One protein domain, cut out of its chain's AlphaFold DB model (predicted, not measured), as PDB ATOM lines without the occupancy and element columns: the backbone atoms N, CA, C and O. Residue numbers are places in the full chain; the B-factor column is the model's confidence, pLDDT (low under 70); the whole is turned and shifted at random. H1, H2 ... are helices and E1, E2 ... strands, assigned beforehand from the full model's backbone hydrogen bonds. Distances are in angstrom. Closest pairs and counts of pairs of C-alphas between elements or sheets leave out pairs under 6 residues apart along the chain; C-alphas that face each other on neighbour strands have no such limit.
ATOM      1  N   TYR A   6      18.142   1.591 -43.984       91.06
ATOM      2  CA  TYR A   6      18.868   0.405 -44.416       91.06
ATOM      3  C   TYR A   6      18.057  -0.395 -45.421       91.06
ATOM      4  O   TYR A   6      16.848  -0.595 -45.247       91.06
ATOM      5  N   PHE A   7      18.745  -0.918 -46.434       94.06
ATOM      6  CA  PHE A   7      18.176  -1.863 -47.384       94.06
ATOM      7  C   PHE A   7      18.838  -3.222 -47.234       94.06
ATOM      8  O   PHE A   7      20.065  -3.360 -47.250       94.06
ATOM      9  N   ILE A   8      17.994  -4.236 -47.073       94.81
ATOM     10  CA  ILE A   8      18.409  -5.593 -46.748       94.81
ATOM     11  C   ILE A   8      17.903  -6.552 -47.824       94.81
ATOM     12  O   ILE A   8      16.730  -6.522 -48.201       94.81
ATOM     13  N   LYS A   9      18.794  -7.422 -48.296       95.25
ATOM     14  CA  LYS A   9      18.459  -8.628 -49.055       95.25
ATOM     15  C   LYS A   9      18.486  -9.810 -48.106       95.25
ATOM     16  O   LYS A   9      19.345  -9.903 -47.226       95.25
ATOM     17  N   THR A  10      17.573 -10.744 -48.312       93.75
ATOM     18  CA  THR A  10      17.534 -11.981 -47.539       93.75
ATOM     19  C   THR A  10      17.878 -13.179 -48.414       93.75
ATOM     20  O   THR A  10      17.649 -13.207 -49.627       93.75
ATOM     21  N   ASN A  11      18.443 -14.205 -47.778       94.25
ATOM     22  CA  ASN A  11      18.559 -15.541 -48.339       94.25
ATOM     23  C   ASN A  11      17.770 -16.512 -47.448       94.25
ATOM     24  O   ASN A  11      18.320 -17.020 -46.464       94.25
ATOM     25  N   PRO A  12      16.498 -16.800 -47.786       94.06
ATOM     26  CA  PRO A  12      15.634 -17.649 -46.970       94.06
ATOM     27  C   PRO A  12      16.206 -19.041 -46.703       94.06
ATOM     28  O   PRO A  12      16.041 -19.574 -45.609       94.06
ATOM     29  N   THR A  13      16.930 -19.618 -47.668       94.12
ATOM     30  CA  THR A  13      17.529 -20.954 -47.516       94.12
ATOM     31  C   THR A  13      18.651 -20.938 -46.482       94.12
ATOM     32  O   THR A  13      18.697 -21.797 -45.603       94.12
ATOM     33  N   VAL A  14      19.539 -19.940 -46.556       95.88
ATOM     34  CA  VAL A  14      20.642 -19.789 -45.599       95.88
ATOM     35  C   VAL A  14      20.108 -19.422 -44.217       95.88
ATOM     36  O   VAL A  14      20.523 -20.031 -43.235       95.88
ATOM     37  N   ALA A  15      19.155 -18.493 -44.125       96.00
ATOM     38  CA  ALA A  15      18.566 -18.078 -42.854       96.00
ATOM     39  C   ALA A  15      17.852 -19.237 -42.139       96.00
ATOM     40  O   ALA A  15      18.080 -19.476 -40.951       96.00
ATOM     41  N   LYS A  16      17.063 -20.030 -42.874       95.88
ATOM     42  CA  LYS A  16      16.358 -21.203 -42.338       95.88
ATOM     43  C   LYS A  16      17.283 -22.226 -41.676       95.88
ATOM     44  O   LYS A  16      16.845 -22.952 -40.790       95.88
ATOM     45  N   ILE A  17      18.545 -22.300 -42.095       94.62
ATOM     46  CA  ILE A  17      19.535 -23.217 -41.523       94.62
ATOM     47  C   ILE A  17      20.387 -22.479 -40.495       94.62
ATOM     48  O   ILE A  17      20.365 -22.801 -39.311       94.62
ATOM     49  N   ASN A  18      21.141 -21.476 -40.937       96.94
ATOM     50  CA  ASN A  18      22.194 -20.865 -40.139       96.94
ATOM     51  C   ASN A  18      21.614 -19.967 -39.049       96.94
ATOM     52  O   ASN A  18      21.975 -20.134 -37.886       96.94
ATOM     53  N   LEU A  19      20.696 -19.055 -39.390       96.25
ATOM     54  CA  LEU A  19      20.066 -18.174 -38.402       96.25
ATOM     55  C   LEU A  19      19.220 -18.974 -37.411       96.25
ATOM     56  O   LEU A  19      19.338 -18.765 -36.207       96.25
ATOM     57  N   TYR A  20      18.443 -19.943 -37.897       96.62
ATOM     58  CA  TYR A  20      17.672 -20.842 -37.036       96.62
ATOM     59  C   TYR A  20      18.561 -21.594 -36.035       96.62
ATOM     60  O   TYR A  20      18.341 -21.511 -34.825       96.62
ATOM     61  N   ASN A  21      19.606 -22.281 -36.516       95.31
ATOM     62  CA  ASN A  21      20.525 -23.028 -35.655       95.31
ATOM     63  C   ASN A  21      21.219 -22.109 -34.650       95.31
ATOM     64  O   ASN A  21      21.379 -22.474 -33.484       95.31
ATOM     65  N   ARG A  22      21.591 -20.900 -35.085       94.75
ATOM     66  CA  ARG A  22      22.209 -19.898 -34.221       94.75
ATOM     67  C   ARG A  22      21.277 -19.509 -33.078       94.75
ATOM     68  O   ARG A  22      21.695 -19.584 -31.923       94.75
ATOM     69  N   LEU A  23      20.015 -19.196 -33.380       94.56
ATOM     70  CA  LEU A  23      18.994 -18.882 -32.378       94.56
ATOM     71  C   LEU A  23      18.759 -20.040 -31.403       94.56
ATOM     72  O   LEU A  23      18.629 -19.790 -30.213       94.56
ATOM     73  N   CYS A  24      18.751 -21.291 -31.874       92.75
ATOM     74  CA  CYS A  24      18.635 -22.472 -31.011       92.75
ATOM     75  C   CYS A  24      19.853 -22.678 -30.101       92.75
ATOM     76  O   CYS A  24      19.707 -23.085 -28.952       92.75
ATOM     77  N   SER A  25      21.063 -22.417 -30.599       93.25
ATOM     78  CA  SER A  25      22.293 -22.606 -29.817       93.25
ATOM     79  C   SER A  25      22.520 -21.520 -28.762       93.25
ATOM     80  O   SER A  25      23.223 -21.750 -27.782       93.25
ATOM     81  N   GLU A  26      21.931 -20.339 -28.951       92.75
ATOM     82  CA  GLU A  26      22.235 -19.142 -28.162       92.75
ATOM     83  C   GLU A  26      20.980 -18.458 -27.616       92.75
ATOM     84  O   GLU A  26      20.949 -17.239 -27.451       92.75
ATOM     85  N   GLU A  27      19.949 -19.243 -27.291       91.62
ATOM     86  CA  GLU A  27      18.654 -18.733 -26.827       91.62
ATOM     87  C   GLU A  27      18.802 -17.734 -25.675       91.62
ATOM     88  O   GLU A  27      18.269 -16.631 -25.738       91.62
ATOM     89  N   ASN A  28      19.607 -18.067 -24.663       89.38
ATOM     90  CA  ASN A  28      19.818 -17.198 -23.501       89.38
ATOM     91  C   ASN A  28      20.349 -15.807 -23.878       89.38
ATOM     92  O   ASN A  28      19.999 -14.835 -23.224       89.38
ATOM     93  N   SER A  29      21.155 -15.705 -24.938       90.62
ATOM     94  CA  SER A  29      21.737 -14.432 -25.366       90.62
ATOM     95  C   SER A  29      20.691 -13.511 -25.993       90.62
ATOM     96  O   SER A  29      20.674 -12.325 -25.679       90.62
ATOM     97  N   ILE A  30      19.796 -14.045 -26.830       91.25
ATOM     98  CA  ILE A  30      18.757 -13.236 -27.484       91.25
ATOM     99  C   ILE A  30      17.563 -12.948 -26.563       91.25
ATOM    100  O   ILE A  30      16.887 -11.934 -26.732       91.25
ATOM    101  N   LEU A  31      17.310 -13.788 -25.551       91.12
ATOM    102  CA  LEU A  31      16.196 -13.591 -24.615       91.12
ATOM    103  C   LEU A  31      16.246 -12.236 -23.890       91.12
ATOM    104  O   LEU A  31      15.192 -11.738 -23.520       91.12
ATOM    105  N   HIS A  32      17.423 -11.623 -23.727       87.69
ATOM    106  CA  HIS A  32      17.569 -10.287 -23.132       87.69
ATOM    107  C   HIS A  32      17.039  -9.147 -24.017       87.69
ATOM    108  O   HIS A  32      16.684  -8.089 -23.502       87.69
ATOM    109  N   PHE A  33      16.966  -9.362 -25.332       87.75
ATOM    110  CA  PHE A  33      16.442  -8.394 -26.303       87.75
ATOM    111  C   PHE A  33      14.930  -8.523 -26.485       87.75
ATOM    112  O   PHE A  33      14.255  -7.598 -26.938       87.75
ATOM    113  N   LEU A  34      14.388  -9.684 -26.130       87.06
ATOM    114  CA  LEU A  34      12.965  -9.956 -26.143       87.06
ATOM    115  C   LEU A  34      12.384  -9.489 -24.801       87.06
ATOM    116  O   LEU A  34      12.864  -9.876 -23.741       87.06
ATOM    117  N   LYS A  35      11.363  -8.623 -24.847       81.62
ATOM    118  CA  LYS A  35      10.650  -8.132 -23.651       81.62
ATOM    119  C   LYS A  35       9.795  -9.259 -23.028       81.62
ATOM    120  O   LYS A  35      10.118 -10.433 -23.181       81.62
ATOM    121  N   GLU A  36       8.721  -8.914 -22.320       77.62
ATOM    122  CA  GLU A  36       7.743  -9.862 -21.757       77.62
ATOM    123  C   GLU A  36       7.422 -11.033 -22.715       77.62
ATOM    124  O   GLU A  36       7.439 -10.878 -23.941       77.62
ATOM    125  N   ASP A  37       7.195 -12.220 -22.144       81.81
ATOM    126  CA  ASP A  37       6.966 -13.481 -22.868       81.81
ATOM    127  C   ASP A  37       8.100 -13.891 -23.830       81.81
ATOM    128  O   ASP A  37       7.890 -14.532 -24.864       81.81
ATOM    129  N   SER A  38       9.346 -13.558 -23.472       86.06
ATOM    130  CA  SER A  38      10.541 -13.742 -24.309       86.06
ATOM    131  C   SER A  38      10.709 -15.153 -24.887       86.06
ATOM    132  O   SER A  38      11.104 -15.300 -26.044       86.06
ATOM    133  N   LYS A  39      10.360 -16.204 -24.135       90.25
ATOM    134  CA  LYS A  39      10.445 -17.598 -24.610       90.25
ATOM    135  C   LYS A  39       9.429 -17.918 -25.707       90.25
ATOM    136  O   LYS A  39       9.798 -18.543 -26.703       90.25
ATOM    137  N   ASP A  40       8.185 -17.474 -25.553       91.06
ATOM    138  CA  ASP A  40       7.126 -17.716 -26.536       91.06
ATOM    139  C   ASP A  40       7.338 -16.871 -27.795       91.06
ATOM    140  O   ASP A  40       7.170 -17.356 -28.920       91.06
ATOM    141  N   ARG A  41       7.834 -15.638 -27.630       92.38
ATOM    142  CA  ARG A  41       8.271 -14.791 -28.748       92.38
ATOM    143  C   ARG A  41       9.430 -15.417 -29.515       92.38
ATOM    144  O   ARG A  41       9.369 -15.514 -30.739       92.38
ATOM    145  N   LEU A  42      10.458 -15.909 -28.818       94.38
ATOM    146  CA  LEU A  42      11.585 -16.585 -29.462       94.38
ATOM    147  C   LEU A  42      11.132 -17.844 -30.207       94.38
ATOM    148  O   LEU A  42      11.612 -18.120 -31.304       94.38
ATOM    149  N   LYS A  43      10.202 -18.611 -29.630       94.19
ATOM    150  CA  LYS A  43       9.601 -19.767 -30.303       94.19
ATOM    151  C   LYS A  43       8.879 -19.350 -31.586       94.19
ATOM    152  O   LYS A  43       9.129 -19.950 -32.624       94.19
ATOM    153  N   THR A  44       8.083 -18.285 -31.532       94.62
ATOM    154  CA  THR A  44       7.373 -17.736 -32.698       94.62
ATOM    155  C   THR A  44       8.338 -17.308 -33.808       94.62
ATOM    156  O   THR A  44       8.148 -17.691 -34.959       94.62
ATOM    157  N   ILE A  45       9.413 -16.588 -33.468       95.19
ATOM    158  CA  ILE A  45      10.466 -16.191 -34.420       95.19
ATOM    159  C   ILE A  45      11.123 -17.424 -35.055       95.19
ATOM    160  O   ILE A  45      11.293 -17.491 -36.272       95.19
ATOM    161  N   LYS A  46      11.479 -18.423 -34.237       95.56
ATOM    162  CA  LYS A  46      12.086 -19.677 -34.707       95.56
ATOM    163  C   LYS A  46      11.153 -20.453 -35.636       95.56
ATOM    164  O   LYS A  46      11.629 -21.016 -36.616       95.56
ATOM    165  N   ASP A  47       9.856 -20.491 -35.346       95.56
ATOM    166  CA  ASP A  47       8.876 -21.176 -36.191       95.56
ATOM    167  C   ASP A  47       8.675 -20.440 -37.527       95.56
ATOM    168  O   ASP A  47       8.758 -21.080 -38.571       95.56
ATOM    169  N   LYS A  48       8.581 -19.104 -37.524       95.56
ATOM    170  CA  LYS A  48       8.569 -18.274 -38.746       95.56
ATOM    171  C   LYS A  48       9.796 -18.495 -39.638       95.56
ATOM    172  O   LYS A  48       9.677 -18.645 -40.852       95.56
ATOM    173  N   LEU A  49      10.984 -18.586 -39.037       93.88
ATOM    174  CA  LEU A  49      12.235 -18.839 -39.764       93.88
ATOM    175  C   LEU A  49      12.295 -20.211 -40.441       93.88
ATOM    176  O   LEU A  49      13.025 -20.367 -41.422       93.88
ATOM    177  N   LYS A  50      11.541 -21.206 -39.952       91.94
ATOM    178  CA  LYS A  50      11.417 -22.493 -40.650       91.94
ATOM    179  C   LYS A  50      10.672 -22.346 -41.972       91.94
ATOM    180  O   LYS A  50      10.920 -23.149 -42.872       91.94
ATOM    181  N   ASP A  51       9.805 -21.350 -42.104       91.19
ATOM    182  CA  ASP A  51       9.092 -21.065 -43.345       91.19
ATOM    183  C   ASP A  51       9.931 -20.144 -44.235       91.19
ATOM    184  O   ASP A  51      10.448 -20.579 -45.265       91.19
ATOM    185  N   SER A  52      10.125 -18.891 -43.815       91.94
ATOM    186  CA  SER A  52      11.035 -17.932 -44.449       91.94
ATOM    187  C   SER A  52      11.347 -16.779 -43.498       91.94
ATOM    188  O   SER A  52      10.479 -16.312 -42.761       91.94
ATOM    189  N   ILE A  53      12.567 -16.245 -43.579       93.44
ATOM    190  CA  ILE A  53      12.950 -14.995 -42.909       93.44
ATOM    191  C   ILE A  53      12.085 -13.799 -43.335       93.44
ATOM    192  O   ILE A  53      11.872 -12.889 -42.542       93.44
ATOM    193  N   ASP A  54      11.502 -13.836 -44.534       91.56
ATOM    194  CA  ASP A  54      10.603 -12.783 -45.023       91.56
ATOM    195  C   ASP A  54       9.256 -12.747 -44.279       91.56
ATOM    196  O   ASP A  54       8.457 -11.841 -44.481       91.56
ATOM    197  N   THR A  55       8.969 -13.735 -43.426       93.00
ATOM    198  CA  THR A  55       7.763 -13.741 -42.580       93.00
ATOM    199  C   THR A  55       7.960 -13.012 -41.250       93.00
ATOM    200  O   THR A  55       6.999 -12.821 -40.498       93.00
ATOM    201  N   LEU A  56       9.197 -12.605 -40.942       94.12
ATOM    202  CA  LEU A  56       9.492 -11.820 -39.753       94.12
ATOM    203  C   LEU A  56       8.901 -10.418 -39.881       94.12
ATOM    204  O   LEU A  56       8.979  -9.781 -40.931       94.12
ATOM    205  N   THR A  57       8.342  -9.914 -38.788       92.81
ATOM    206  CA  THR A  57       7.923  -8.514 -38.711       92.81
ATOM    207  C   THR A  57       9.141  -7.592 -38.634       92.81
ATOM    208  O   THR A  57      10.254  -8.021 -38.320       92.81
ATOM    209  N   GLN A  58       8.923  -6.297 -38.873       91.81
ATOM    210  CA  GLN A  58       9.963  -5.278 -38.720       91.81
ATOM    211  C   GLN A  58      10.583  -5.288 -37.316       91.81
ATOM    212  O   GLN A  58      11.800  -5.185 -37.179       91.81
ATOM    213  N   GLU A  59       9.761  -5.459 -36.277       90.88
ATOM    214  CA  GLU A  59      10.232  -5.552 -34.892       90.88
ATOM    215  C   GLU A  59      11.091  -6.806 -34.675       90.88
ATOM    216  O   GLU A  59      12.165  -6.727 -34.086       90.88
ATOM    217  N   GLU A  60      10.649  -7.963 -35.175       93.44
ATOM    218  CA  GLU A  60      11.370  -9.228 -35.014       93.44
ATOM    219  C   GLU A  60      12.739  -9.197 -35.705       93.44
ATOM    220  O   GLU A  60      13.733  -9.604 -35.101       93.44
ATOM    221  N   LEU A  61      12.820  -8.671 -36.934       93.75
ATOM    222  CA  LEU A  61      14.110  -8.498 -37.605       93.75
ATOM    223  C   LEU A  61      14.978  -7.464 -36.880       93.75
ATOM    224  O   LEU A  61      16.167  -7.707 -36.690       93.75
ATOM    225  N   GLY A  62      14.397  -6.347 -36.430       91.19
ATOM    226  CA  GLY A  62      15.113  -5.326 -35.663       91.19
ATOM    227  C   GLY A  62      15.744  -5.882 -34.381       91.19
ATOM    228  O   GLY A  62      16.885  -5.548 -34.058       91.19
ATOM    229  N   ILE A  63      15.050  -6.793 -33.692       91.81
ATOM    230  CA  ILE A  63      15.568  -7.498 -32.510       91.81
ATOM    231  C   ILE A  63      16.747  -8.403 -32.880       91.81
ATOM    232  O   ILE A  63      17.769  -8.381 -32.196       91.81
ATOM    233  N   ILE A  64      16.632  -9.175 -33.967       93.50
ATOM    234  CA  ILE A  64      17.721 -10.043 -34.440       93.50
ATOM    235  C   ILE A  64      18.947  -9.207 -34.797       93.50
ATOM    236  O   ILE A  64      20.049  -9.548 -34.379       93.50
ATOM    237  N   LEU A  65      18.768  -8.106 -35.528       91.25
ATOM    238  CA  LEU A  65      19.865  -7.205 -35.863       91.25
ATOM    239  C   LEU A  65      20.507  -6.669 -34.583       91.25
ATOM    240  O   LEU A  65      21.691  -6.911 -34.372       91.25
ATOM    241  N   SER A  66      19.732  -6.054 -33.687       89.44
ATOM    242  CA  SER A  66      20.234  -5.508 -32.414       89.44
ATOM    243  C   SER A  66      21.056  -6.526 -31.617       89.44
ATOM    244  O   SER A  66      22.122  -6.197 -31.101       89.44
ATOM    245  N   TRP A  67      20.607  -7.783 -31.583       92.00
ATOM    246  CA  TRP A  67      21.334  -8.876 -30.944       92.00
ATOM    247  C   TRP A  67      22.685  -9.182 -31.612       92.00
ATOM    248  O   TRP A  67      23.683  -9.389 -30.921       92.00
ATOM    249  N   PHE A  68      22.757  -9.189 -32.946       90.88
ATOM    250  CA  PHE A  68      24.032  -9.333 -33.658       90.88
ATOM    251  C   PHE A  68      24.975  -8.157 -33.371       90.88
ATOM    252  O   PHE A  68      26.160  -8.377 -33.124       90.88
ATOM    253  N   TYR A  69      24.465  -6.928 -33.374       86.69
ATOM    254  CA  TYR A  69      25.260  -5.722 -33.134       86.69
ATOM    255  C   TYR A  69      25.887  -5.697 -31.737       86.69
ATOM    256  O   TYR A  69      27.102  -5.518 -31.619       86.69
ATOM    257  N   ASP A  70      25.092  -5.986 -30.704       87.31
ATOM    258  CA  ASP A  70      25.574  -6.106 -29.324       87.31
ATOM    259  C   ASP A  70      26.656  -7.187 -29.196       87.31
ATOM    260  O   ASP A  70      27.735  -6.959 -28.646       87.31
ATOM    261  N   LYS A  71      26.419  -8.354 -29.804       85.44
ATOM    262  CA  LYS A  71      27.324  -9.497 -29.691       85.44
ATOM    263  C   LYS A  71      28.693  -9.277 -30.332       85.44
ATOM    264  O   LYS A  71      29.685  -9.823 -29.850       85.44
ATOM    265  N   TYR A  72      28.746  -8.532 -31.430       81.69
ATOM    266  CA  TYR A  72      29.978  -8.278 -32.177       81.69
ATOM    267  C   TYR A  72      30.533  -6.864 -31.926       81.69
ATOM    268  O   TYR A  72      31.364  -6.381 -32.693       81.69
ATOM    269  N   GLY A  73      30.120  -6.222 -30.825       66.31
ATOM    270  CA  GLY A  73      30.752  -5.012 -30.293       66.31
ATOM    271  C   GLY A  73      30.533  -3.751 -31.129       66.31
ATOM    272  O   GLY A  73      31.361  -2.841 -31.080       66.31
ATOM    273  N   SER A  74      29.448  -3.687 -31.902       62.34
ATOM    274  CA  SER A  74      29.091  -2.498 -32.672       62.34
ATOM    275  C   SER A  74      27.875  -1.816 -32.046       62.34
ATOM    276  O   SER A  74      26.796  -2.390 -31.949       62.34
ATOM    277  N   ASN A  75      28.060  -0.567 -31.615       55.38
ATOM    278  CA  ASN A  75      27.048   0.206 -30.888       55.38
ATOM    279  C   ASN A  75      25.967   0.839 -31.798       55.38
ATOM    280  O   ASN A  75      25.134   1.590 -31.297       55.38
ATOM    281  N   SER A  76      25.994   0.615 -33.121       57.00
ATOM    282  CA  SER A  76      25.015   1.163 -34.081       57.00
ATOM    283  C   SER A  76      24.997   0.359 -35.383       57.00
ATOM    284  O   SER A  76      26.044  -0.151 -35.787       57.00
ATOM    285  N   LEU A  77      23.857   0.335 -36.092       57.72
ATOM    286  CA  LEU A  77      23.804  -0.187 -37.460       57.72
ATOM    287  C   LEU A  77      24.792   0.536 -38.400       57.72
ATOM    288  O   LEU A  77      25.490  -0.144 -39.157       57.72
ATOM    289  N   SER A  78      24.942   1.857 -38.263       54.09
ATOM    290  CA  SER A  78      25.770   2.712 -39.135       54.09
ATOM    291  C   SER A  78      27.269   2.631 -38.886       54.09
ATOM    292  O   SER A  78      28.076   2.953 -39.751       54.09
ATOM    293  N   ASN A  79      27.659   2.140 -37.709       53.72
ATOM    294  CA  ASN A  79      29.043   1.804 -37.378       53.72
ATOM    295  C   ASN A  79      29.222   0.281 -37.287       53.72
ATOM    296  O   ASN A  79      30.067  -0.195 -36.516       53.72
ATOM    297  N   SER A  80      28.424  -0.502 -38.033       60.62
ATOM    298  CA  SER A  80      28.695  -1.937 -38.188       60.62
ATOM    299  C   SER A  80      30.124  -2.094 -38.670       60.62
ATOM    300  O   SER A  80      30.474  -1.638 -39.758       60.62
ATOM    301  N   SER A  81      30.953  -2.788 -37.892       71.81
ATOM    302  CA  SER A  81      32.188  -3.296 -38.462       71.81
ATOM    303  C   SER A  81      31.817  -4.239 -39.613       71.81
ATOM    304  O   SER A  81      30.783  -4.915 -39.579       71.81
ATOM    305  N   GLU A  82      32.673  -4.317 -40.628       81.12
ATOM    306  CA  GLU A  82      32.532  -5.298 -41.711       81.12
ATOM    307  C   GLU A  82      32.387  -6.735 -41.172       81.12
ATOM    308  O   GLU A  82      31.779  -7.593 -41.809       81.12
ATOM    309  N   GLU A  83      32.854  -6.991 -39.944       84.50
ATOM    310  CA  GLU A  83      32.603  -8.239 -39.235       84.50
ATOM    311  C   GLU A  83      31.109  -8.471 -38.965       84.50
ATOM    312  O   GLU A  83      30.620  -9.555 -39.269       84.50
ATOM    313  N   VAL A  84      30.356  -7.487 -38.458       88.00
ATOM    314  CA  VAL A  84      28.911  -7.654 -38.197       88.00
ATOM    315  C   VAL A  84      28.158  -7.932 -39.495       88.00
ATOM    316  O   VAL A  84      27.366  -8.872 -39.545       88.00
ATOM    317  N   LYS A  85      28.449  -7.179 -40.564       88.62
ATOM    318  CA  LYS A  85      27.843  -7.402 -41.888       88.62
ATOM    319  C   LYS A  85      28.161  -8.797 -42.416       88.62
ATOM    320  O   LYS A  85      27.258  -9.504 -42.855       88.62
ATOM    321  N   MET A  86      29.411  -9.244 -42.289       91.19
ATOM    322  CA  MET A  86      29.814 -10.602 -42.659       91.19
ATOM    323  C   MET A  86      29.079 -11.658 -41.824       91.19
ATOM    324  O   MET A  86      28.622 -12.670 -42.358       91.19
ATOM    325  N   LYS A  87      28.924 -11.436 -40.512       93.00
ATOM    326  CA  LYS A  87      28.172 -12.338 -39.632       93.00
ATOM    327  C   LYS A  87      26.701 -12.389 -40.017       93.00
ATOM    328  O   LYS A  87      26.151 -13.481 -40.058       93.00
ATOM    329  N   LEU A  88      26.067 -11.269 -40.329       94.06
ATOM    330  CA  LEU A  88      24.695 -11.256 -40.831       94.06
ATOM    331  C   LEU A  88      24.593 -12.003 -42.168       94.06
ATOM    332  O   LEU A  88      23.729 -12.869 -42.322       94.06
ATOM    333  N   TYR A  89      25.544 -11.775 -43.078       95.12
ATOM    334  CA  TYR A  89      25.566 -12.386 -44.405       95.12
ATOM    335  C   TYR A  89      25.626 -13.915 -44.344       95.12
ATOM    336  O   TYR A  89      24.805 -14.594 -44.965       95.12
ATOM    337  N   ILE A  90      26.517 -14.486 -43.521       95.75
ATOM    338  CA  ILE A  90      26.587 -15.950 -43.342       95.75
ATOM    339  C   ILE A  90      25.317 -16.532 -42.695       95.75
ATOM    340  O   ILE A  90      25.087 -17.737 -42.794       95.75
ATOM    341  N   HIS A  91      24.490 -15.705 -42.048       96.50
ATOM    342  CA  HIS A  91      23.180 -16.082 -41.504       96.50
ATOM    343  C   HIS A  91      22.016 -15.690 -42.435       96.50
ATOM    344  O   HIS A  91      20.857 -15.817 -42.051       96.50
ATOM    345  N   GLY A  92      22.303 -15.286 -43.676       95.06
ATOM    346  CA  GLY A  92      21.303 -15.035 -44.713       95.06
ATOM    347  C   GLY A  92      20.689 -13.635 -44.693       95.06
ATOM    348  O   GLY A  92      19.620 -13.458 -45.275       95.06
ATOM    349  N   ILE A  93      21.337 -12.665 -44.042       95.25
ATOM    350  CA  ILE A  93      20.919 -11.258 -43.982       95.25
ATOM    351  C   ILE A  93      22.030 -10.389 -44.574       95.25
ATOM    352  O   ILE A  93      23.119 -10.305 -44.019       95.25
ATOM    353  N   GLU A  94      21.764  -9.711 -45.683       94.88
ATOM    354  CA  GLU A  94      22.727  -8.828 -46.341       94.88
ATOM    355  C   GLU A  94      22.234  -7.383 -46.262       94.88
ATOM    356  O   GLU A  94      21.289  -7.017 -46.958       94.88
ATOM    357  N   ILE A  95      22.878  -6.554 -45.437       92.00
ATOM    358  CA  ILE A  95      22.719  -5.096 -45.505       92.00
ATOM    359  C   ILE A  95      23.559  -4.627 -46.692       92.00
ATOM    360  O   ILE A  95      24.787  -4.623 -46.608       92.00
ATOM    361  N   PHE A  96      22.909  -4.292 -47.806       93.06
ATOM    362  CA  PHE A  96      23.602  -3.998 -49.066       93.06
ATOM    363  C   PHE A  96      23.672  -2.504 -49.386       93.06
ATOM    364  O   PHE A  96      24.425  -2.123 -50.276       93.06
ATOM    365  N   PHE A  97      22.883  -1.672 -48.701       92.75
ATOM    366  CA  PHE A  97      22.891  -0.223 -48.885       92.75
ATOM    367  C   PHE A  97      22.373   0.504 -47.638       92.75
ATOM    368  O   PHE A  97      21.511  -0.017 -46.922       92.75
ATOM    369  N   GLU A  98      22.874   1.717 -47.407       90.56
ATOM    370  CA  GLU A  98      22.510   2.589 -46.289       90.56
ATOM    371  C   GLU A  98      22.390   4.040 -46.768       90.56
ATOM    372  O   GLU A  98      23.257   4.529 -47.487       90.56
ATOM    373  N   ILE A  99      21.342   4.739 -46.323       89.69
ATOM    374  CA  ILE A  99      21.222   6.196 -46.425       89.69
ATOM    375  C   ILE A  99      21.470   6.775 -45.022       89.69
ATOM    376  O   ILE A  99      20.575   6.693 -44.172       89.69
ATOM    377  N   PRO A 100      22.655   7.359 -44.759       83.12
ATOM    378  CA  PRO A 100      23.080   7.713 -43.401       83.12
ATOM    379  C   PRO A 100      22.551   9.077 -42.917       83.12
ATOM    380  O   PRO A 100      22.641   9.413 -41.738       83.12
TER     381      PRO A 100
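AT A GLANCE: This is residues 6 to 100 of the 232 residues of an uncharacterized protein of Chryseobacterium sp. H1D6C (UniProt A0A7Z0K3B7). A ribbon of two antiparallel strands, E1 and E2, with H5 packed beside E2, makes one side of this compact domain, and H1 and H3, side by side and running opposite ways, make the other. H4 is the helix nearest the middle, reaching from near H3 to H5, while short H2 packs on the first part of H3. The printed part has 95 residues, mostly helix, in the order E1, H1, H2, H3, H4, H5, E2. The radius of gyration of the C-alphas is 12.5 A, and the spans are 34 by 26 by 21 A.

IN THESE COORDINATES: E1, residues 6 to 10, begins at C-alpha 6 (18.868, 0.405, -44.416). E2, residues 93 to 99, is 17.6 A long and ends at C-alpha 99 (21.222, 6.196, -46.425). H5 is residues 82 to 90, 12.3 A. H4, residues 58 to 71, measures 20.0 A; H3, residues 38 to 51, 20.4 A; H1, residues 12 to 25, 19.1 A. H2 is residues 27 to 31.

HOW THE PARTS SIT: E1 and E2 are antiparallel at 159 degrees, with N 7 and O 97 at 2.9 A and N 96 and O 7 at 3.0 A, within hydrogen-bond range. The closest C-alphas of H5 and E2, Leu 88 and Glu 94, are 6.3 A apart. H4 touches H5 with residues 68 to 69 alone, at a steep tilt of 53 degrees, opposite ways; the closest C-alphas are Tyr 69 and Val 84, 6.5 A. H4 and H2 only just touch, with 3 pairs of C-alphas within 8 A, the closest Ile 30 and Trp 67, 6.1 A. H2 touches H3, closest at C-alphas Leu 31 and Ser 38, 5.7 A. H3 touches H1 with residues 46 to 51 alone, at a shallow tilt of 28 degrees, opposite ways; the closest C-alphas are Lys 16 and Lys 50, 5.4 A. H1 and H4 are apart. Every O i to N i+4 pair is within hydrogen-bond range in H2, H4 and H5, against 8 of 10 in H1 and 9 of 10 in H3.

THE WHOLE: The C-alphas farthest apart, Asp 40 and Pro 100, are 34.4 A apart. The printed part has no cut, and no link is long. Residues 73 to 80 of the model have pLDDT under 70.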